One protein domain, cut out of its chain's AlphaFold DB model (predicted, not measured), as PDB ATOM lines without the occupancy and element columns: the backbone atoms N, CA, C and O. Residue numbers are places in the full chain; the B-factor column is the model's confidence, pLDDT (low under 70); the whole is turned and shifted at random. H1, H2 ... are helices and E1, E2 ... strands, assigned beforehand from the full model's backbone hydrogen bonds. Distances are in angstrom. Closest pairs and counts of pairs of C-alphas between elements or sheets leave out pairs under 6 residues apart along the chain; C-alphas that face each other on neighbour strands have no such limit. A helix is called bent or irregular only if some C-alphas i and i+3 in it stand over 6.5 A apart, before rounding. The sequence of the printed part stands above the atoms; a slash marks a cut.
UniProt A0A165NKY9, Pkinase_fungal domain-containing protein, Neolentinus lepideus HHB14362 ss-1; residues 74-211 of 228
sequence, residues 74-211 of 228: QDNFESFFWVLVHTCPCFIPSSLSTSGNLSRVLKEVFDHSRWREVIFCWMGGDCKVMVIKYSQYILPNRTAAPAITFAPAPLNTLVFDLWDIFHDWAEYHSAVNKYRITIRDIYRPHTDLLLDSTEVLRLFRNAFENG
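Overview. This is residues 74 to 211 of the 228 residues of the protein "Pkinase_fungal domain-containing protein" of Neolentinus lepideus HHB14362 ss-1 (UniProt A0A165NKY9). A long helix, H5, forms the core; H1 and H7 pack on it side by side with it, both running against its direction. H4 crosses H5, H6 packs on the last part of H5, H3 runs back beside the last part of H1, and the small hairpin of E1 and E2 makes an arm whose residues 116 to 121 stick out. The printed part has 138 residues, with seven named helices and two antiparallel strands in the order H1 H2 H3 E1 E2 H4 H5 H6 H7, and its class is mostly helix. It is compact, with a radius of gyration of the C-alphas of 16.0 A and spans of 44 by 44 by 28 A.

Arrangement. H1, residues 74 to 91, and H2, residues 95 to 98, only just touch, and only at the corner, with 3 pairs of C-alphas within 8 A. H3, residues 102 to 110, touches residues 86 to 90 of H1 at a shallow tilt of 13 degrees, opposite ways; the closest C-alphas, of His 86 and Leu 106, are 6.7 A apart. E1, residues 113 to 116, and E2, residues 121 to 124, form an antiparallel hairpin, with N 114 and O 123 within hydrogen-bond range at 2.8 A. H4, residues 126 to 134, and H3 touch only at their ends, about perpendicular at 87 degrees, closest at the C-alphas of Val 109 and Cys 127, 4.9 A. H5, residues 153 to 172, is the hub, touching four helices. Its residues 163 to 171 touch H4, about perpendicular at 84 degrees, closest at the C-alphas of Ile 132 and His 167, 5.2 A. Its residues 159 to 166 touch residues 78 to 85 of H1 at a shallow tilt of 32 degrees, only just short of steep, opposite ways; the closest C-alphas, of Phe 81 and Leu 162, are 6.9 A apart. Its residues 165 to 172 touch H6, residues 181 to 192, at a steep tilt of 45 degrees, opposite ways, closest at the C-alphas of Trp 169 and Thr 191, 5.0 A. Its residues 154 to 162 touch H7, residues 198 to 210, at a shallow tilt of 17 degrees, opposite ways, closest at the C-alphas of Pro 154 and Ala 207, 5.4 A. Every O i to N i+4 pair is within hydrogen-bond range in H3, H4, H5 and H7, against 12 of 14 in H1 and 6 of 8 in H6; H2 is too short for such a pair.

Along the chain. H1 begins at C-alpha 74, (-41.331, 57.038, 51.586), and is 26.0 A long. H5 is 29.1 A long from C-alpha 153, (-61.246, 48.324, 37.697). H6, 16.1 A, is irregular: C-alphas 186 and 189 are 7.2 A apart. H7, 17.3 A, ends at C-alpha 210, (-64.355, 58.318, 40.620).

Size, cuts and confidence. The two C-alphas farthest apart, of Val 118 and Asn 210, are 50.1 A apart. The printed part has no cut. The link from H4 to H5, residues 135 to 152, is long. The mean pLDDT of the printed part is 86.9, and residues 140 to 143 and residue 211 are under 70.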
ATOM      1  N   GLN A  74     -41.200  57.891  52.761       87.19
ATOM      2  CA  GLN A  74     -41.331  57.038  51.586       87.19
ATOM      3  C   GLN A  74     -41.396  55.556  51.958       87.19
ATOM      4  O   GLN A  74     -42.182  54.825  51.364       87.19
ATOM      5  N   ASP A  75     -40.660  55.121  52.988       85.88
ATOM      6  CA  ASP A  75     -40.770  53.756  53.517       85.88
ATOM      7  C   ASP A  75     -42.176  53.480  54.080       85.88
ATOM      8  O   ASP A  75     -42.710  52.381  53.912       85.88
ATOM      9  N   ASN A  76     -42.809  54.485  54.700       83.56
ATOM     10  CA  ASN A  76     -44.193  54.378  55.169       83.56
ATOM     11  C   ASN A  76     -45.182  54.280  54.003       83.56
ATOM     12  O   ASN A  76     -46.085  53.443  54.035       83.56
ATOM     13  N   PHE A  77     -45.001  55.087  52.954       86.81
ATOM     14  CA  PHE A  77     -45.845  55.001  51.764       86.81
ATOM     15  C   PHE A  77     -45.676  53.676  51.019       86.81
ATOM     16  O   PHE A  77     -46.676  53.058  50.649       86.81
ATOM     17  N   GLU A  78     -44.444  53.187  50.870       92.38
ATOM     18  CA  GLU A  78     -44.182  51.888  50.246       92.38
ATOM     19  C   GLU A  78     -44.827  50.757  51.064       92.38
ATOM     20  O   GLU A  78     -45.378  49.809  50.509       92.38
ATOM     21  N   SER A  79     -44.847  50.886  52.395       88.50
ATOM     22  CA  SER A  79     -45.530  49.927  53.269       88.50
ATOM     23  C   SER A  79     -47.043  49.872  53.017       88.50
ATOM     24  O   SER A  79     -47.607  48.778  52.976       88.50
ATOM     25  N   PHE A  80     -47.710  51.008  52.774       86.12
ATOM     26  CA  PHE A  80     -49.131  51.011  52.387       86.12
ATOM     27  C   PHE A  80     -49.369  50.318  51.050       86.12
ATOM     28  O   PHE A  80     -50.327  49.557  50.908       86.12
ATOM     29  N   PHE A  81     -48.489  50.558  50.080       93.81
ATOM     30  CA  PHE A  81     -48.540  49.858  48.804       93.81
ATOM     31  C   PHE A  81     -48.427  48.340  49.003       93.81
ATOM     32  O   PHE A  81     -49.249  47.591  48.475       93.81
ATOM     33  N   TRP A  82     -47.500  47.875  49.847       94.25
ATOM     34  CA  TRP A  82     -47.378  46.449  50.164       94.25
ATOM     35  C   TRP A  82     -48.613  45.874  50.850       94.25
ATOM     36  O   TRP A  82     -49.006  44.754  50.528       94.25
ATOM     37  N   VAL A  83     -49.260  46.626  51.743       90.19
ATOM     38  CA  VAL A  83     -50.528  46.206  52.355       90.19
ATOM     39  C   VAL A  83     -51.608  46.005  51.291       90.19
ATOM     40  O   VAL A  83     -52.297  44.987  51.335       90.19
ATOM     41  N   LEU A  84     -51.740  46.912  50.317       91.00
ATOM     42  CA  LEU A  84     -52.704  46.757  49.220       91.00
ATOM     43  C   LEU A  84     -52.406  45.516  48.373       91.00
ATOM     44  O   LEU A  84     -53.283  44.676  48.175       91.00
ATOM     45  N   VAL A  85     -51.163  45.371  47.908       92.56
ATOM     46  CA  VAL A  85     -50.762  44.270  47.015       92.56
ATOM     47  C   VAL A  85     -50.858  42.907  47.708       92.56
ATOM     48  O   VAL A  85     -51.194  41.920  47.061       92.56
ATOM     49  N   HIS A  86     -50.609  42.841  49.016       91.62
ATOM     50  CA  HIS A  86     -50.763  41.620  49.808       91.62
ATOM     51  C   HIS A  86     -52.230  41.283  50.083       91.62
ATOM     52  O   HIS A  86     -52.674  40.154  49.889       91.62
ATOM     53  N   THR A  87     -52.983  42.262  50.586       87.44
ATOM     54  CA  THR A  87     -54.276  42.022  51.233       87.44
ATOM     55  C   THR A  87     -55.410  41.980  50.222       87.44
ATOM     56  O   THR A  87     -56.299  41.141  50.342       87.44
ATOM     57  N   CYS A  88     -55.390  42.828  49.191       89.12
ATOM     58  CA  CYS A  88     -56.473  42.855  48.212       89.12
ATOM     59  C   CYS A  88     -56.687  41.500  47.515       89.12
ATOM     60  O   CYS A  88     -57.837  41.068  47.472       89.12
ATOM     61  N   PRO A  89     -55.656  40.767  47.043       86.44
ATOM     62  CA  PRO A  89     -55.862  39.463  46.404       86.44
ATOM     63  C   PRO A  89     -56.463  38.384  47.325       86.44
ATOM     64  O   PRO A  89     -57.036  37.411  46.832       86.44
ATOM     65  N   CYS A  90     -56.342  38.547  48.648       85.44
ATOM     66  CA  CYS A  90     -56.902  37.629  49.643       85.44
ATOM     67  C   CYS A  90     -58.413  37.805  49.844       85.44
ATOM     68  O   CYS A  90     -59.084  36.857  50.240       85.44
ATOM     69  N   PHE A  91     -58.949  39.002  49.583       82.94
ATOM     70  CA  PHE A  91     -60.351  39.343  49.864       82.94
ATOM     71  C   PHE A  91     -61.155  39.734  48.624       82.94
ATOM     72  O   PHE A  91     -62.382  39.673  48.641       82.94
ATOM     73  N   ILE A  92     -60.482  40.149  47.555       83.44
ATOM     74  CA  ILE A  92     -61.090  40.603  46.310       83.44
ATOM     75  C   ILE A  92     -60.726  39.593  45.220       83.44
ATOM     76  O   ILE A  92     -59.542  39.270  45.078       83.44
ATOM     77  N   PRO A  93     -61.700  39.114  44.420       84.38
ATOM     78  CA  PRO A  93     -61.415  38.265  43.272       84.38
ATOM     79  C   PRO A  93     -60.322  38.874  42.389       84.38
ATOM     80  O   PRO A  93     -60.447  40.002  41.896       84.38
ATOM     81  N   SER A  94     -59.240  38.116  42.219       86.31
ATOM     82  CA  SER A  94     -58.066  38.522  41.457       86.31
ATOM     83  C   SER A  94     -57.601  37.411  40.519       86.31
ATOM     84  O   SER A  94     -57.893  36.231  40.737       86.31
ATOM     85  N   SER A  95     -56.811  37.774  39.505       88.25
ATOM     86  CA  SER A  95     -56.174  36.819  38.587       88.25
ATOM     87  C   SER A  95     -55.345  35.749  39.313       88.25
ATOM     88  O   SER A  95     -55.264  34.603  38.857       88.25
ATOM     89  N   LEU A  96     -54.750  36.080  40.465       82.94
ATOM     90  CA  LEU A  96     -53.970  35.138  41.270       82.94
ATOM     91  C   LEU A  96     -54.840  34.126  42.009       82.94
ATOM     92  O   LEU A  96     -54.465  32.955  42.099       82.94
ATOM     93  N   SER A  97     -55.987  34.568  42.524       80.12
ATOM     94  CA  SER A  97     -56.927  33.718  43.257       80.12
ATOM     95  C   SER A  97     -57.562  32.701  42.304       80.12
ATOM     96  O   SER A  97     -57.603  31.514  42.608       80.12
ATOM     97  N   THR A  98     -57.953  33.132  41.098       76.88
ATOM     98  CA  THR A  98     -58.532  32.251  40.069       76.88
ATOM     99  C   THR A  98     -57.522  31.254  39.496       76.88
ATOM    100  O   THR A  98     -57.884  30.122  39.190       76.88
ATOM    101  N   SER A  99     -56.252  31.643  39.356       79.94
ATOM    102  CA  SER A  99     -55.207  30.772  38.797       79.94
ATOM    103  C   SER A  99     -54.531  29.851  39.821       79.94
ATOM    104  O   SER A  99     -53.658  29.070  39.444       79.94
ATOM    105  N   GLY A 100     -54.882  29.947  41.110       80.12
ATOM    106  CA  GLY A 100     -54.253  29.175  42.189       80.12
ATOM    107  C   GLY A 100     -52.814  29.598  42.523       80.12
ATOM    108  O   GLY A 100     -52.135  28.922  43.291       80.12
ATOM    109  N   ASN A 101     -52.336  30.719  41.973       85.69
ATOM    110  CA  ASN A 101     -50.964  31.203  42.165       85.69
ATOM    111  C   ASN A 101     -50.791  32.088  43.407       85.69
ATOM    112  O   ASN A 101     -49.658  32.430  43.747       85.69
ATOM    113  N   LEU A 102     -51.887  32.468  44.074       86.50
ATOM    114  CA  LEU A 102     -51.876  33.426  45.179       86.50
ATOM    115  C   LEU A 102     -50.873  33.057  46.281       86.50
ATOM    116  O   LEU A 102     -50.008  33.863  46.607       86.50
ATOM    117  N   SER A 103     -50.926  31.832  46.806       86.94
ATOM    118  CA  SER A 103     -50.044  31.392  47.898       86.94
ATOM    119  C   SER A 103     -48.561  31.449  47.524       86.94
ATOM    120  O   SER A 103     -47.730  31.855  48.336       86.94
ATOM    121  N   ARG A 104     -48.225  31.088  46.279       87.69
ATOM    122  CA  ARG A 104     -46.857  31.173  45.762       87.69
ATOM    123  C   ARG A 104     -46.388  32.623  45.702       87.69
ATOM    124  O   ARG A 104     -45.310  32.914  46.205       87.69
ATOM    125  N   VAL A 105     -47.193  33.520  45.128       88.94
ATOM    126  CA  VAL A 105     -46.829  34.942  45.003       88.94
ATOM    127  C   VAL A 105     -46.684  35.592  46.377       88.94
ATOM    128  O   VAL A 105     -45.703  36.298  46.601       88.94
ATOM    129  N   LEU A 106     -47.601  35.315  47.311       89.19
ATOM    130  CA  LEU A 106     -47.504  35.826  48.680       89.19
ATOM    131  C   LEU A 106     -46.201  35.369  49.344       89.19
ATOM    132  O   LEU A 106     -45.436  36.194  49.839       89.19
ATOM    133  N   LYS A 107     -45.874  34.078  49.247       87.00
ATOM    134  CA  LYS A 107     -44.640  33.534  49.816       87.00
ATOM    135  C   LYS A 107     -43.376  34.122  49.178       87.00
ATOM    136  O   LYS A 107     -42.427  34.458  49.880       87.00
ATOM    137  N   GLU A 108     -43.343  34.230  47.853       87.94
ATOM    138  CA  GLU A 108     -42.181  34.747  47.121       87.94
ATOM    139  C   GLU A 108     -41.944  36.233  47.391       87.94
ATOM    140  O   GLU A 108     -40.813  36.646  47.631       87.94
ATOM    141  N   VAL A 109     -42.995  37.052  47.360       91.50
ATOM    142  CA  VAL A 109     -42.858  38.509  47.474       91.50
ATOM    143  C   VAL A 109     -42.779  38.956  48.931       91.50
ATOM    144  O   VAL A 109     -41.967  39.826  49.255       91.50
ATOM    145  N   PHE A 110     -43.590  38.372  49.815       89.44
ATOM    146  CA  PHE A 110     -43.806  38.893  51.164       89.44
ATOM    147  C   PHE A 110     -43.064  38.112  52.249       89.44
ATOM    148  O   PHE A 110     -42.617  38.732  53.210       89.44
ATOM    149  N   ASP A 111     -42.846  36.806  52.077       86.75
ATOM    150  CA  ASP A 111     -42.195  35.971  53.102       86.75
ATOM    151  C   ASP A 111     -40.725  35.653  52.790       86.75
ATOM    152  O   ASP A 111     -40.017  35.071  53.618       86.75
ATOM    153  N   HIS A 112     -40.226  36.043  51.611       87.75
ATOM    154  CA  HIS A 112     -38.837  35.790  51.243       87.75
ATOM    155  C   HIS A 112     -37.876  36.464  52.220       87.75
ATOM    156  O   HIS A 112     -37.864  37.688  52.388       87.75
ATOM    157  N   SER A 113     -37.010  35.646  52.809       87.44
ATOM    158  CA  SER A 113     -35.947  36.072  53.700       87.44
ATOM    159  C   SER A 113     -34.693  35.235  53.469       87.44
ATOM    160  O   SER A 113     -34.743  34.084  53.032       87.44
ATOM    161  N   ARG A 114     -33.539  35.834  53.750       87.25
ATOM    162  CA  ARG A 114     -32.232  35.180  53.703       87.25
ATOM    163  C   ARG A 114     -31.385  35.617  54.883       87.25
ATOM    164  O   ARG A 114     -31.345  36.800  55.221       87.25
ATOM    165  N   TRP A 115     -30.677  34.675  55.480       85.12
ATOM    166  CA  TRP A 115     -29.705  34.979  56.518       85.12
ATOM    167  C   TRP A 115     -28.425  35.543  55.897       85.12
ATOM    168  O   TRP A 115     -27.973  35.085  54.844       85.12
ATOM    169  N   ARG A 116     -27.840  36.557  56.534       82.00
ATOM    170  CA  ARG A 116     -26.581  37.172  56.113       82.00
ATOM    171  C   ARG A 116     -25.574  37.106  57.244       82.00
ATOM    172  O   ARG A 116     -25.623  37.909  58.166       82.00
ATOM    173  N   GLU A 117     -24.649  36.159  57.118       85.38
ATOM    174  CA  GLU A 117     -23.646  35.840  58.141       85.38
ATOM    175  C   GLU A 117     -22.757  37.033  58.492       85.38
ATOM    176  O   GLU A 117     -22.546  37.300  59.664       85.38
ATOM    177  N   VAL A 118     -22.322  37.812  57.494       83.31
ATOM    178  CA  VAL A 118     -21.406  38.956  57.682       83.31
ATOM    179  C   VAL A 118     -21.941  39.996  58.671       83.31
ATOM    180  O   VAL A 118     -21.171  40.612  59.400       83.31
ATOM    181  N   ILE A 119     -23.258  40.203  58.689       78.94
ATOM    182  CA  ILE A 119     -23.935  41.196  59.539       78.94
ATOM    183  C   ILE A 119     -24.887  40.542  60.550       78.94
ATOM    184  O   ILE A 119     -25.657  41.241  61.202       78.94
ATOM    185  N   PHE A 120     -24.846  39.210  60.653       79.56
ATOM    186  CA  PHE A 120     -25.662  38.378  61.538       79.56
ATOM    187  C   PHE A 120     -27.145  38.784  61.594       79.56
ATOM    188  O   PHE A 120     -27.716  38.956  62.673       79.56
ATOM    189  N   CYS A 121     -27.789  38.955  60.433       80.44
ATOM    190  CA  CYS A 121     -29.207  39.312  60.393       80.44
ATOM    191  C   CYS A 121     -29.962  38.773  59.172       80.44
ATOM    192  O   CYS A 121     -29.380  38.485  58.123       80.44
ATOM    193  N   TRP A 122     -31.290  38.712  59.288       82.12
ATOM    194  CA  TRP A 122     -32.190  38.427  58.173       82.12
ATOM    195  C   TRP A 122     -32.337  39.633  57.238       82.12
ATOM    196  O   TRP A 122     -32.546  40.765  57.678       82.12
ATOM    197  N   MET A 123     -32.253  39.369  55.936       86.25
ATOM    198  CA  MET A 123     -32.477  40.316  54.842       86.25
ATOM    199  C   MET A 123     -33.584  39.814  53.921       86.25
ATOM    200  O   MET A 123     -33.832  38.613  53.854       86.25
ATOM    201  N   GLY A 124     -34.234  40.717  53.194       89.94
ATOM    202  CA  GLY A 124     -35.319  40.368  52.278       89.94
ATOM    203  C   GLY A 124     -35.515  41.406  51.186       89.94
ATOM    204  O   GLY A 124     -34.620  42.201  50.902       89.94
ATOM    205  N   GLY A 125     -36.711  41.405  50.602       90.81
ATOM    206  CA  GLY A 125     -37.133  42.422  49.639       90.81
ATOM    207  C   GLY A 125     -36.615  42.216  48.215       90.81
ATOM    208  O   GLY A 125     -36.920  43.032  47.356       90.81
ATOM    209  N   ASP A 126     -35.884  41.135  47.925       92.00
ATOM    210  CA  ASP A 126     -35.380  40.858  46.571       92.00
ATOM    211  C   ASP A 126     -36.543  40.753  45.559       92.00
ATOM    212  O   ASP A 126     -36.539  41.438  44.536       92.00
ATOM    213  N   CYS A 127     -37.600  40.000  45.878       92.38
ATOM    214  CA  CYS A 127     -38.796  39.912  45.031       92.38
ATOM    215  C   CYS A 127     -39.621  41.209  45.014       92.38
ATOM    216  O   CYS A 127     -40.176  41.561  43.979       92.38
ATOM    217  N   LYS A 128     -39.654  41.975  46.111       95.25
ATOM    218  CA  LYS A 128     -40.286  43.305  46.133       95.25
ATOM    219  C   LYS A 128     -39.585  44.292  45.200       95.25
ATOM    220  O   LYS A 128     -40.247  45.030  44.476       95.25
ATOM    221  N   VAL A 129     -38.255  44.240  45.131       94.38
ATOM    222  CA  VAL A 129     -37.481  45.003  44.144       94.38
ATOM    223  C   VAL A 129     -37.838  44.579  42.723       94.38
ATOM    224  O   VAL A 129     -37.911  45.441  41.851       94.38
ATOM    225  N   MET A 130     -38.118  43.294  42.479       93.31
ATOM    226  CA  MET A 130     -38.603  42.850  41.168       93.31
ATOM    227  C   MET A 130     -39.959  43.455  40.795       93.31
ATOM    228  O   MET A 130     -40.154  43.863  39.649       93.31
ATOM    229  N   VAL A 131     -40.866  43.582  41.760       94.81
ATOM    230  CA  VAL A 131     -42.153  44.261  41.561       94.81
ATOM    231  C   VAL A 131     -41.937  45.750  41.273       94.81
ATOM    232  O   VAL A 131     -42.371  46.234  40.232       94.81
ATOM    233  N   ILE A 132     -41.210  46.472  42.132       95.31
ATOM    234  CA  ILE A 132     -41.025  47.927  41.999       95.31
ATOM    235  C   ILE A 132     -40.216  48.292  40.747       95.31
ATOM    236  O   ILE A 132     -40.660  49.092  39.931       95.31
ATOM    237  N   LYS A 133     -39.038  47.696  40.543       92.62
ATOM    238  CA  LYS A 133     -38.133  48.108  39.456       92.62
ATOM    239  C   LYS A 133     -38.446  47.473  38.114       92.62
ATOM    240  O   LYS A 133     -38.208  48.079  37.078       92.62
ATOM    241  N   TYR A 134     -38.957  46.247  38.121       91.25
ATOM    242  CA  TYR A 134     -39.141  45.472  36.895       91.25
ATOM    243  C   TYR A 134     -40.607  45.181  36.596       91.25
ATOM    244  O   TYR A 134     -40.899  44.402  35.687       91.25
ATOM    245  N   SER A 135     -41.537  45.827  37.310       92.31
ATOM    246  CA  SER A 135     -42.988  45.697  37.126       92.31
ATOM    247  C   SER A 135     -43.507  44.259  37.242       92.31
ATOM    248  O   SER A 135     -44.587  43.949  36.733       92.31
ATOM    249  N   GLN A 136     -42.745  43.355  37.880       91.88
ATOM    250  CA  GLN A 136     -43.169  41.965  38.042       91.88
ATOM    251  C   GLN A 136     -44.513  41.944  38.773       91.88
ATOM    252  O   GLN A 136     -44.684  42.651  39.761       91.88
ATOM    253  N   TYR A 137     -45.463  41.151  38.276       90.94
ATOM    254  CA  TYR A 137     -46.839  41.088  38.777       90.94
ATOM    255  C   TYR A 137     -47.690  42.365  38.596       90.94
ATOM    256  O   TYR A 137     -48.880  42.301  38.881       90.94
ATOM    257  N   ILE A 138     -47.160  43.484  38.088       92.00
ATOM    258  CA  ILE A 138     -47.930  44.727  37.868       92.00
ATOM    259  C   ILE A 138     -48.329  44.884  36.401       92.00
ATOM    260  O   ILE A 138     -49.511  45.014  36.092       92.00
ATOM    261  N   LEU A 139     -47.358  44.839  35.484       86.19
ATOM    262  CA  LEU A 139     -47.610  45.037  34.056       86.19
ATOM    263  C   LEU A 139     -47.632  43.704  33.295       86.19
ATOM    264  O   LEU A 139     -46.668  42.932  33.385       86.19
ATOM    265  N   PRO A 140     -48.674  43.431  32.485       69.06
ATOM    266  CA  PRO A 140     -48.658  42.282  31.592       69.06
ATOM    267  C   PRO A 140     -47.534  42.450  30.555       69.06
ATOM    268  O   PRO A 140     -47.284  43.549  30.062       69.06
ATOM    269  N   ASN A 141     -46.862  41.350  30.204       61.53
ATOM    270  CA  ASN A 141     -45.866  41.247  29.118       61.53
ATOM    271  C   ASN A 141     -44.453  41.801  29.379       61.53
ATOM    272  O   ASN A 141     -43.616  41.759  28.480       61.53
ATOM    273  N   ARG A 142     -44.138  42.269  30.592       62.75
ATOM    274  CA  ARG A 142     -42.752  42.617  30.977       62.75
ATOM    275  C   ARG A 142     -41.986  41.431  31.571       62.75
ATOM    276  O   ARG A 142     -40.761  41.396  31.503       62.75
ATOM    277  N   THR A 143     -42.701  40.460  32.140       65.00
ATOM    278  CA  THR A 143     -42.134  39.264  32.784       65.00
ATOM    279  C   THR A 143     -42.950  38.020  32.421       65.00
ATOM    280  O   THR A 143     -44.081  38.136  31.957       65.00
ATOM    281  N   ALA A 144     -42.399  36.822  32.653       73.00
ATOM    282  CA  ALA A 144     -43.140  35.561  32.507       73.00
ATOM    283  C   ALA A 144     -44.227  35.364  33.586       73.00
ATOM    284  O   ALA A 144     -44.996  34.406  33.524       73.00
ATOM    285  N   ALA A 145     -44.277  36.240  34.593       78.06
ATOM    286  CA  ALA A 145     -45.241  36.169  35.677       78.06
ATOM    287  C   ALA A 145     -46.576  36.834  35.280       78.06
ATOM    288  O   ALA A 145     -46.561  37.900  34.657       78.06
ATOM    289  N   PRO A 146     -47.732  36.250  35.651       82.06
ATOM    290  CA  PRO A 146     -49.031  36.850  35.368       82.06
ATOM    291  C   PRO A 146     -49.215  38.147  36.165       82.06
ATOM    292  O   PRO A 146     -48.868  38.206  37.344       82.06
ATOM    293  N   ALA A 147     -49.785  39.175  35.537       88.44
ATOM    294  CA  ALA A 147     -50.135  40.410  36.231       88.44
ATOM    295  C   ALA A 147     -51.266  40.170  37.245       88.44
ATOM    296  O   ALA A 147     -52.207  39.408  36.985       88.44
ATOM    297  N   ILE A 148     -51.179  40.833  38.396       89.06
ATOM    298  CA  ILE A 148     -52.239  40.899  39.395       89.06
ATOM    299  C   ILE A 148     -53.286  41.861  38.861       89.06
ATOM    300  O   ILE A 148     -53.028  43.052  38.713       89.06
ATOM    301  N   THR A 149     -54.471  41.335  38.586       91.12
ATOM    302  CA  THR A 149     -55.619  42.144  38.191       91.12
ATOM    303  C   THR A 149     -56.790  41.833  39.100       91.12
ATOM    304  O   THR A 149     -57.067  40.666  39.377       91.12
ATOM    305  N   PHE A 150     -57.493  42.865  39.531       88.19
ATOM    306  CA  PHE A 150     -58.671  42.796  40.381       88.19
ATOM    307  C   PHE A 150     -59.938  42.973  39.551       88.19
ATOM    308  O   PHE A 150     -59.932  43.722  38.575       88.19
ATOM    309  N   ALA A 151     -61.034  42.322  39.950       82.69
ATOM    310  CA  ALA A 151     -62.325  42.537  39.295       82.69
ATOM    311  C   ALA A 151     -62.785  44.015  39.350       82.69
ATOM    312  O   ALA A 151     -63.225  44.526  38.321       82.69
ATOM    313  N   PRO A 152     -62.629  44.755  40.473       81.44
ATOM    314  CA  PRO A 152     -62.826  46.202  40.473       81.44
ATOM    315  C   PRO A 152     -61.740  46.917  39.660       81.44
ATOM    316  O   PRO A 152     -60.579  46.989  40.073       81.44
ATOM    317  N   ALA A 153     -62.131  47.513  38.532       81.31
ATOM    318  CA  ALA A 153     -61.246  48.324  37.697       81.31
ATOM    319  C   ALA A 153     -60.500  49.438  38.468       81.31
ATOM    320  O   ALA A 153     -59.289  49.558  38.269       81.31
ATOM    321  N   PRO A 154     -61.133  50.186  39.402       87.94
ATOM    322  CA  PRO A 154     -60.463  51.286  40.105       87.94
ATOM    323  C   PRO A 154     -59.265  50.846  40.952       87.94
ATOM    324  O   PRO A 154     -58.317  51.610  41.124       87.94
ATOM    325  N   LEU A 155     -59.281  49.611  41.466       88.25
ATOM    326  CA  LEU A 155     -58.178  49.080  42.261       88.25
ATOM    327  C   LEU A 155     -56.946  48.782  41.397       88.25
ATOM    328  O   LEU A 155     -55.827  49.003  41.851       88.25
ATOM    329  N   ASN A 156     -57.138  48.336  40.151       90.88
ATOM    330  CA  ASN A 156     -56.029  48.155  39.210       90.88
ATOM    331  C   ASN A 156     -55.344  49.489  38.906       90.88
ATOM    332  O   ASN A 156     -54.119  49.563  38.948       90.88
ATOM    333  N   THR A 157     -56.133  50.539  38.657       91.94
ATOM    334  CA  THR A 157     -55.614  51.892  38.423       91.94
ATOM    335  C   THR A 157     -54.860  52.406  39.643       91.94
ATOM    336  O   THR A 157     -53.723  52.833  39.508       91.94
ATOM    337  N   LEU A 158     -55.428  52.278  40.850       93.00
ATOM    338  CA  LEU A 158     -54.758  52.702  42.084       93.00
ATOM    339  C   LEU A 158     -53.423  51.976  42.307       93.00
ATOM    340  O   LEU A 158     -52.435  52.606  42.670       93.00
ATOM    341  N   VAL A 159     -53.392  50.654  42.115       93.81
ATOM    342  CA  VAL A 159     -52.164  49.860  42.269       93.81
ATOM    343  C   VAL A 159     -51.120  50.267  41.232       93.81
ATOM    344  O   VAL A 159     -49.948  50.383  41.585       93.81
ATOM    345  N   PHE A 160     -51.531  50.512  39.986       94.38
ATOM    346  CA  PHE A 160     -50.636  50.979  38.932       94.38
ATOM    347  C   PHE A 160     -50.081  52.379  39.222       94.38
ATOM    348  O   PHE A 160     -48.866  52.547  39.207       94.38
ATOM    349  N   ASP A 161     -50.935  53.348  39.558       94.56
ATOM    350  CA  ASP A 161     -50.526  54.732  39.824       94.56
ATOM    351  C   ASP A 161     -49.575  54.817  41.028       94.56
ATOM    352  O   ASP A 161     -48.568  55.519  40.990       94.56
ATOM    353  N   LEU A 162     -49.852  54.061  42.100       94.88
ATOM    354  CA  LEU A 162     -48.934  53.969  43.238       94.88
ATOM    355  C   LEU A 162     -47.604  53.331  42.823       94.88
ATOM    356  O   LEU A 162     -46.544  53.837  43.191       94.88
ATOM    357  N   TRP A 163     -47.650  52.229  42.069       95.88
ATOM    358  CA  TRP A 163     -46.447  51.558  41.581       95.88
ATOM    359  C   TRP A 163     -45.575  52.487  40.729       95.88
ATOM    360  O   TRP A 163     -44.367  52.493  40.936       95.88
ATOM    361  N   ASP A 164     -46.165  53.279  39.832       95.12
ATOM    362  CA  ASP A 164     -45.447  54.183  38.923       95.12
ATOM    363  C   ASP A 164     -44.609  55.209  39.705       95.12
ATOM    364  O   ASP A 164     -43.411  55.373  39.472       95.12
ATOM    365  N   ILE A 165     -45.194  55.797  40.753       95.25
ATOM    366  CA  ILE A 165     -44.487  56.748  41.619       95.25
ATOM    367  C   ILE A 165     -43.337  56.060  42.385       95.25
ATOM    368  O   ILE A 165     -42.236  56.610  42.491       95.25
ATOM    369  N   PHE A 166     -43.545  54.847  42.917       95.19
ATOM    370  CA  PHE A 166     -42.473  54.110  43.607       95.19
ATOM    371  C   PHE A 166     -41.389  53.594  42.656       95.19
ATOM    372  O   PHE A 166     -40.220  53.526  43.048       95.19
ATOM    373  N   HIS A 167     -41.753  53.231  41.427       94.62
ATOM    374  CA  HIS A 167     -40.823  52.850  40.372       94.62
ATOM    375  C   HIS A 167     -39.859  54.004  40.091       94.62
ATOM    376  O   HIS A 167     -38.642  53.836  40.208       94.62
ATOM    377  N   ASP A 168     -40.399  55.196  39.856       94.31
ATOM    378  CA  ASP A 168     -39.618  56.394  39.571       94.31
ATOM    379  C   ASP A 168     -38.753  56.822  40.757       94.31
ATOM    380  O   ASP A 168     -37.574  57.155  40.594       94.31
ATOM    381  N   TRP A 169     -39.283  56.716  41.980       93.38
ATOM    382  CA  TRP A 169     -38.493  56.900  43.196       93.38
ATOM    383  C   TRP A 169     -37.297  55.944  43.264       93.38
ATOM    384  O   TRP A 169     -36.173  56.361  43.578       93.38
ATOM    385  N   ALA A 170     -37.516  54.665  42.955       92.50
ATOM    386  CA  ALA A 170     -36.483  53.638  42.984       92.50
ATOM    387  C   ALA A 170     -35.446  53.803  41.859       92.50
ATOM    388  O   ALA A 170     -34.265  53.490  42.070       92.50
ATOM    389  N   GLU A 171     -35.857  54.300  40.691       92.38
ATOM    390  CA  GLU A 171     -34.971  54.609  39.568       92.38
ATOM    391  C   GLU A 171     -34.132  55.862  39.827       92.38
ATOM    392  O   GLU A 171     -32.914  55.838  39.615       92.38
ATOM    393  N   TYR A 172     -34.723  56.922  40.381       91.00
ATOM    394  CA  TYR A 172     -34.004  58.140  40.756       91.00
ATOM    395  C   TYR A 172     -32.918  57.880  41.813       91.00
ATOM    396  O   TYR A 172     -31.806  58.407  41.716       91.00
ATOM    397  N   HIS A 173     -33.210  57.028  42.802       88.62
ATOM    398  CA  HIS A 173     -32.273  56.652  43.870       88.62
ATOM    399  C   HIS A 173     -31.388  55.443  43.525       88.62
ATOM    400  O   HIS A 173     -30.584  54.996  44.351       88.62
ATOM    401  N   SER A 174     -31.499  54.900  42.311       88.06
ATOM    402  CA  SER A 174     -30.678  53.780  41.860       88.06
ATOM    403  C   SER A 174     -29.201  54.175  41.792       88.06
ATOM    404  O   SER A 174     -28.831  55.181  41.185       88.06
ATOM    405  N   ALA A 175     -28.317  53.339  42.348       85.31
ATOM    406  CA  ALA A 175     -26.870  53.556  42.268       85.31
ATOM    407  C   ALA A 175     -26.373  53.654  40.813       85.31
ATOM    408  O   ALA A 175     -25.452  54.419  40.530       85.31
ATOM    409  N   VAL A 176     -27.027  52.937  39.890       85.56
ATOM    410  CA  VAL A 176     -26.742  52.965  38.445       85.56
ATOM    411  C   VAL A 176     -27.044  54.339  37.833       85.56
ATOM    412  O   VAL A 176     -26.307  54.806  36.966       85.56
ATOM    413  N   ASN A 177     -28.090  55.013  38.314       85.75
ATOM    414  CA  ASN A 177     -28.543  56.299  37.784       85.75
ATOM    415  C   ASN A 177     -27.980  57.497  38.556       85.75
ATOM    416  O   ASN A 177     -28.118  58.629  38.099       85.75
ATOM    417  N   LYS A 178     -27.283  57.277  39.682       83.94
ATOM    418  CA  LYS A 178     -26.749  58.334  40.560       83.94
ATOM    419  C   LYS A 178     -26.000  59.440  39.805       83.94
ATOM    420  O   LYS A 178     -26.142  60.608  40.166       83.94
ATOM    421  N   TYR A 179     -25.240  59.064  38.773       85.31
ATOM    422  CA  TYR A 179     -24.403  59.955  37.958       85.31
ATOM    423  C   TYR A 179     -24.996  60.282  36.577       85.31
ATOM    424  O   TYR A 179     -24.380  60.998  35.793       85.31
ATOM    425  N   ARG A 180     -26.187  59.765  36.259       88.62
ATOM    426  CA  ARG A 180     -26.874  59.992  34.982       88.62
ATOM    427  C   ARG A 180     -27.872  61.136  35.140       88.62
ATOM    428  O   ARG A 180     -29.053  60.895  35.364       88.62
ATOM    429  N   ILE A 181     -27.382  62.372  35.044       84.62
ATOM    430  CA  ILE A 181     -28.169  63.597  35.288       84.62
ATOM    431  C   ILE A 181     -29.464  63.603  34.465       84.62
ATOM    432  O   ILE A 181     -30.538  63.743  35.033       84.62
ATOM    433  N   THR A 182     -29.375  63.315  33.165       88.38
ATOM    434  CA  THR A 182     -30.539  63.271  32.264       88.38
ATOM    435  C   THR A 182     -31.605  62.267  32.699       88.38
ATOM    436  O   THR A 182     -32.788  62.565  32.619       88.38
ATOM    437  N   ILE A 183     -31.204  61.092  33.194       85.44
ATOM    438  CA  ILE A 183     -32.136  60.078  33.706       85.44
ATOM    439  C   ILE A 183     -32.778  60.546  35.012       85.44
ATOM    440  O   ILE A 183     -33.975  60.384  35.213       85.44
ATOM    441  N   ARG A 184     -32.003  61.167  35.904       87.62
ATOM    442  CA  ARG A 184     -32.537  61.691  37.166       87.62
ATOM    443  C   ARG A 184     -33.517  62.839  36.953       87.62
ATOM    444  O   ARG A 184     -34.491  62.919  37.689       87.62
ATOM    445  N   ASP A 185     -33.288  63.688  35.958       89.44
ATOM    446  CA  ASP A 185     -34.199  64.789  35.639       89.44
ATOM    447  C   ASP A 185     -35.532  64.296  35.061       89.44
ATOM    448  O   ASP A 185     -36.551  64.941  35.288       89.44
ATOM    449  N   ILE A 186     -35.552  63.131  34.398       89.50
ATOM    450  CA  ILE A 186     -36.793  62.480  33.948       89.50
ATOM    451  C   ILE A 186     -37.650  62.052  35.146       89.50
ATOM    452  O   ILE A 186     -38.846  62.315  35.158       89.50
ATOM    453  N   TYR A 187     -37.042  61.429  36.161       89.88
ATOM    454  CA  TYR A 187     -37.778  60.854  37.296       89.88
ATOM    455  C   TYR A 187     -38.054  61.834  38.439       89.88
ATOM    456  O   TYR A 187     -38.958  61.612  39.244       89.88
ATOM    457  N   ARG A 188     -37.287  62.929  38.532       89.06
ATOM    458  CA  ARG A 188     -37.396  63.915  39.619       89.06
ATOM    459  C   ARG A 188     -38.838  64.389  39.877       89.06
ATOM    460  O   ARG A 188     -39.233  64.349  41.042       89.06
ATOM    461  N   PRO A 189     -39.638  64.788  38.865       90.38
ATOM    462  CA  PRO A 189     -40.985  65.304  39.113       90.38
ATOM    463  C   PRO A 189     -41.888  64.299  39.832       90.38
ATOM    464  O   PRO A 189     -42.627  64.681  40.732       90.38
ATOM    465  N   HIS A 190     -41.792  63.012  39.487       84.81
ATOM    466  CA  HIS A 190     -42.537  61.959  40.175       84.81
ATOM    467  C   HIS A 190     -41.966  61.649  41.559       84.81
ATOM    468  O   HIS A 190     -42.725  61.360  42.477       84.81
ATOM    469  N   THR A 191     -40.651  61.778  41.770       86.31
ATOM    470  CA  THR A 191     -40.088  61.604  43.120       86.31
ATOM    471  C   THR A 191     -40.560  62.663  44.109       86.31
ATOM    472  O   THR A 191     -40.754  62.348  45.285       86.31
ATOM    473  N   ASP A 192     -40.795  63.890  43.638       90.12
ATOM    474  CA  ASP A 192     -41.272  64.988  44.478       90.12
ATOM    475  C   ASP A 192     -42.700  64.725  45.002       90.12
ATOM    476  O   ASP A 192     -43.070  65.213  46.069       90.12
ATOM    477  N   LEU A 193     -43.472  63.862  44.324       89.31
ATOM    478  CA  LEU A 193     -44.810  63.433  44.752       89.31
ATOM    479  C   LEU A 193     -44.809  62.586  46.034       89.31
ATOM    480  O   LEU A 193     -45.856  62.427  46.659       89.31
ATOM    481  N   LEU A 194     -43.655  62.047  46.440       87.69
ATOM    482  CA  LEU A 194     -43.501  61.305  47.695       87.69
ATOM    483  C   LEU A 194     -42.890  62.149  48.821       87.69
ATOM    484  O   LEU A 194     -42.539  61.598  49.868       87.69
ATOM    485  N   LEU A 195     -42.712  63.461  48.631       84.88
ATOM    486  CA  LEU A 195     -42.200  64.349  49.684       84.88
ATOM    487  C   LEU A 195     -43.232  64.611  50.785       84.88
ATOM    488  O   LEU A 195     -42.852  64.887  51.923       84.88
ATOM    489  N   ASP A 196     -44.516  64.485  50.462       82.31
ATOM    490  CA  ASP A 196     -45.623  64.560  51.407       82.31
ATOM    491  C   ASP A 196     -46.741  63.564  51.040       82.31
ATOM    492  O   ASP A 196     -46.604  62.748  50.131       82.31
ATOM    493  N   SER A 197     -47.841  63.573  51.798       80.56
ATOM    494  CA  SER A 197     -48.966  62.653  51.593       80.56
ATOM    495  C   SER A 197     -49.984  63.113  50.550       80.56
ATOM    496  O   SER A 197     -50.934  62.375  50.291       80.56
ATOM    497  N   THR A 198     -49.829  64.302  49.966       81.38
ATOM    498  CA  THR A 198     -50.831  64.946  49.105       81.38
ATOM    499  C   THR A 198     -51.173  64.071  47.913       81.38
ATOM    500  O   THR A 198     -52.349  63.792  47.682       81.38
ATOM    501  N   GLU A 199     -50.161  63.598  47.187       88.69
ATOM    502  CA  GLU A 199     -50.395  62.827  45.970       88.69
ATOM    503  C   GLU A 199     -50.944  61.435  46.273       88.69
ATOM    504  O   GLU A 199     -51.937  61.016  45.681       88.69
ATOM    505  N   VAL A 200     -50.371  60.747  47.263       85.38
ATOM    506  CA  VAL A 200     -50.869  59.440  47.710       85.38
ATOM    507  C   VAL A 200     -52.347  59.552  48.100       85.38
ATOM    508  O   VAL A 200     -53.182  58.788  47.617       85.38
ATOM    509  N   LEU A 201     -52.715  60.554  48.904       83.94
ATOM    510  CA  LEU A 201     -54.106  60.811  49.284       83.94
ATOM    511  C   LEU A 201     -54.993  61.158  48.086       83.94
ATOM    512  O   LEU A 201     -56.148  60.729  48.045       83.94
ATOM    513  N   ARG A 202     -54.477  61.920  47.114       88.94
ATOM    514  CA  ARG A 202     -55.183  62.247  45.871       88.94
ATOM    515  C   ARG A 202     -55.503  60.982  45.077       88.94
ATOM    516  O   ARG A 202     -56.637  60.854  44.622       88.94
ATOM    517  N   LEU A 203     -54.564  60.042  44.958       89.44
ATOM    518  CA  LEU A 203     -54.771  58.763  44.267       89.44
ATOM    519  C   LEU A 203     -55.842  57.910  44.952       89.44
ATOM    520  O   LEU A 203     -56.786  57.471  44.296       89.44
ATOM    521  N   PHE A 204     -55.759  57.740  46.275       86.69
ATOM    522  CA  PHE A 204     -56.787  57.015  47.034       86.69
ATOM    523  C   PHE A 204     -58.165  57.672  46.907       86.69
ATOM    524  O   PHE A 204     -59.165  56.983  46.703       86.69
ATOM    525  N   ARG A 205     -58.227  59.006  47.002       84.19
ATOM    526  CA  ARG A 205     -59.468  59.766  46.827       84.19
ATOM    527  C   ARG A 205     -60.043  59.564  45.432       84.19
ATOM    528  O   ARG A 205     -61.224  59.268  45.315       84.19
ATOM    529  N   ASN A 206     -59.217  59.696  44.399       86.56
ATOM    530  CA  ASN A 206     -59.634  59.519  43.016       86.56
ATOM    531  C   ASN A 206     -60.176  58.106  42.777       86.56
ATOM    532  O   ASN A 206     -61.257  57.954  42.218       86.56
ATOM    533  N   ALA A 207     -59.467  57.085  43.266       86.12
ATOM    534  CA  ALA A 207     -59.920  55.706  43.178       86.12
ATOM    535  C   ALA A 207     -61.274  55.524  43.872       86.12
ATOM    536  O   ALA A 207     -62.146  54.879  43.309       86.12
ATOM    537  N   PHE A 208     -61.484  56.112  45.054       80.44
ATOM    538  CA  PHE A 208     -62.730  55.987  45.813       80.44
ATOM    539  C   PHE A 208     -63.911  56.768  45.209       80.44
ATOM    540  O   PHE A 208     -65.007  56.230  45.107       80.44
ATOM    541  N   GLU A 209     -63.701  58.030  44.831       80.81
ATOM    542  CA  GLU A 209     -64.763  58.951  44.398       80.81
ATOM    543  C   GLU A 209     -65.141  58.761  42.924       80.81
ATOM    544  O   GLU A 209     -66.313  58.885  42.577       80.81
ATOM    545  N   ASN A 210     -64.168  58.432  42.070       76.38
ATOM    546  CA  ASN A 210     -64.355  58.318  40.620       76.38
ATOM    547  C   ASN A 210     -64.260  56.873  40.118       76.38
ATOM    548  O   ASN A 210     -64.312  56.623  38.914       76.38
ATOM    549  N   GLY A 211     -64.087  55.914  41.029       69.75
ATOM    550  CA  GLY A 211     -64.039  54.507  40.686       69.75
ATOM    551  C   GLY A 211     -65.426  53.929  40.434       69.75
ATOM    552  O   GLY A 211     -66.331  54.100  41.249       69.75
TER     553      GLY A 211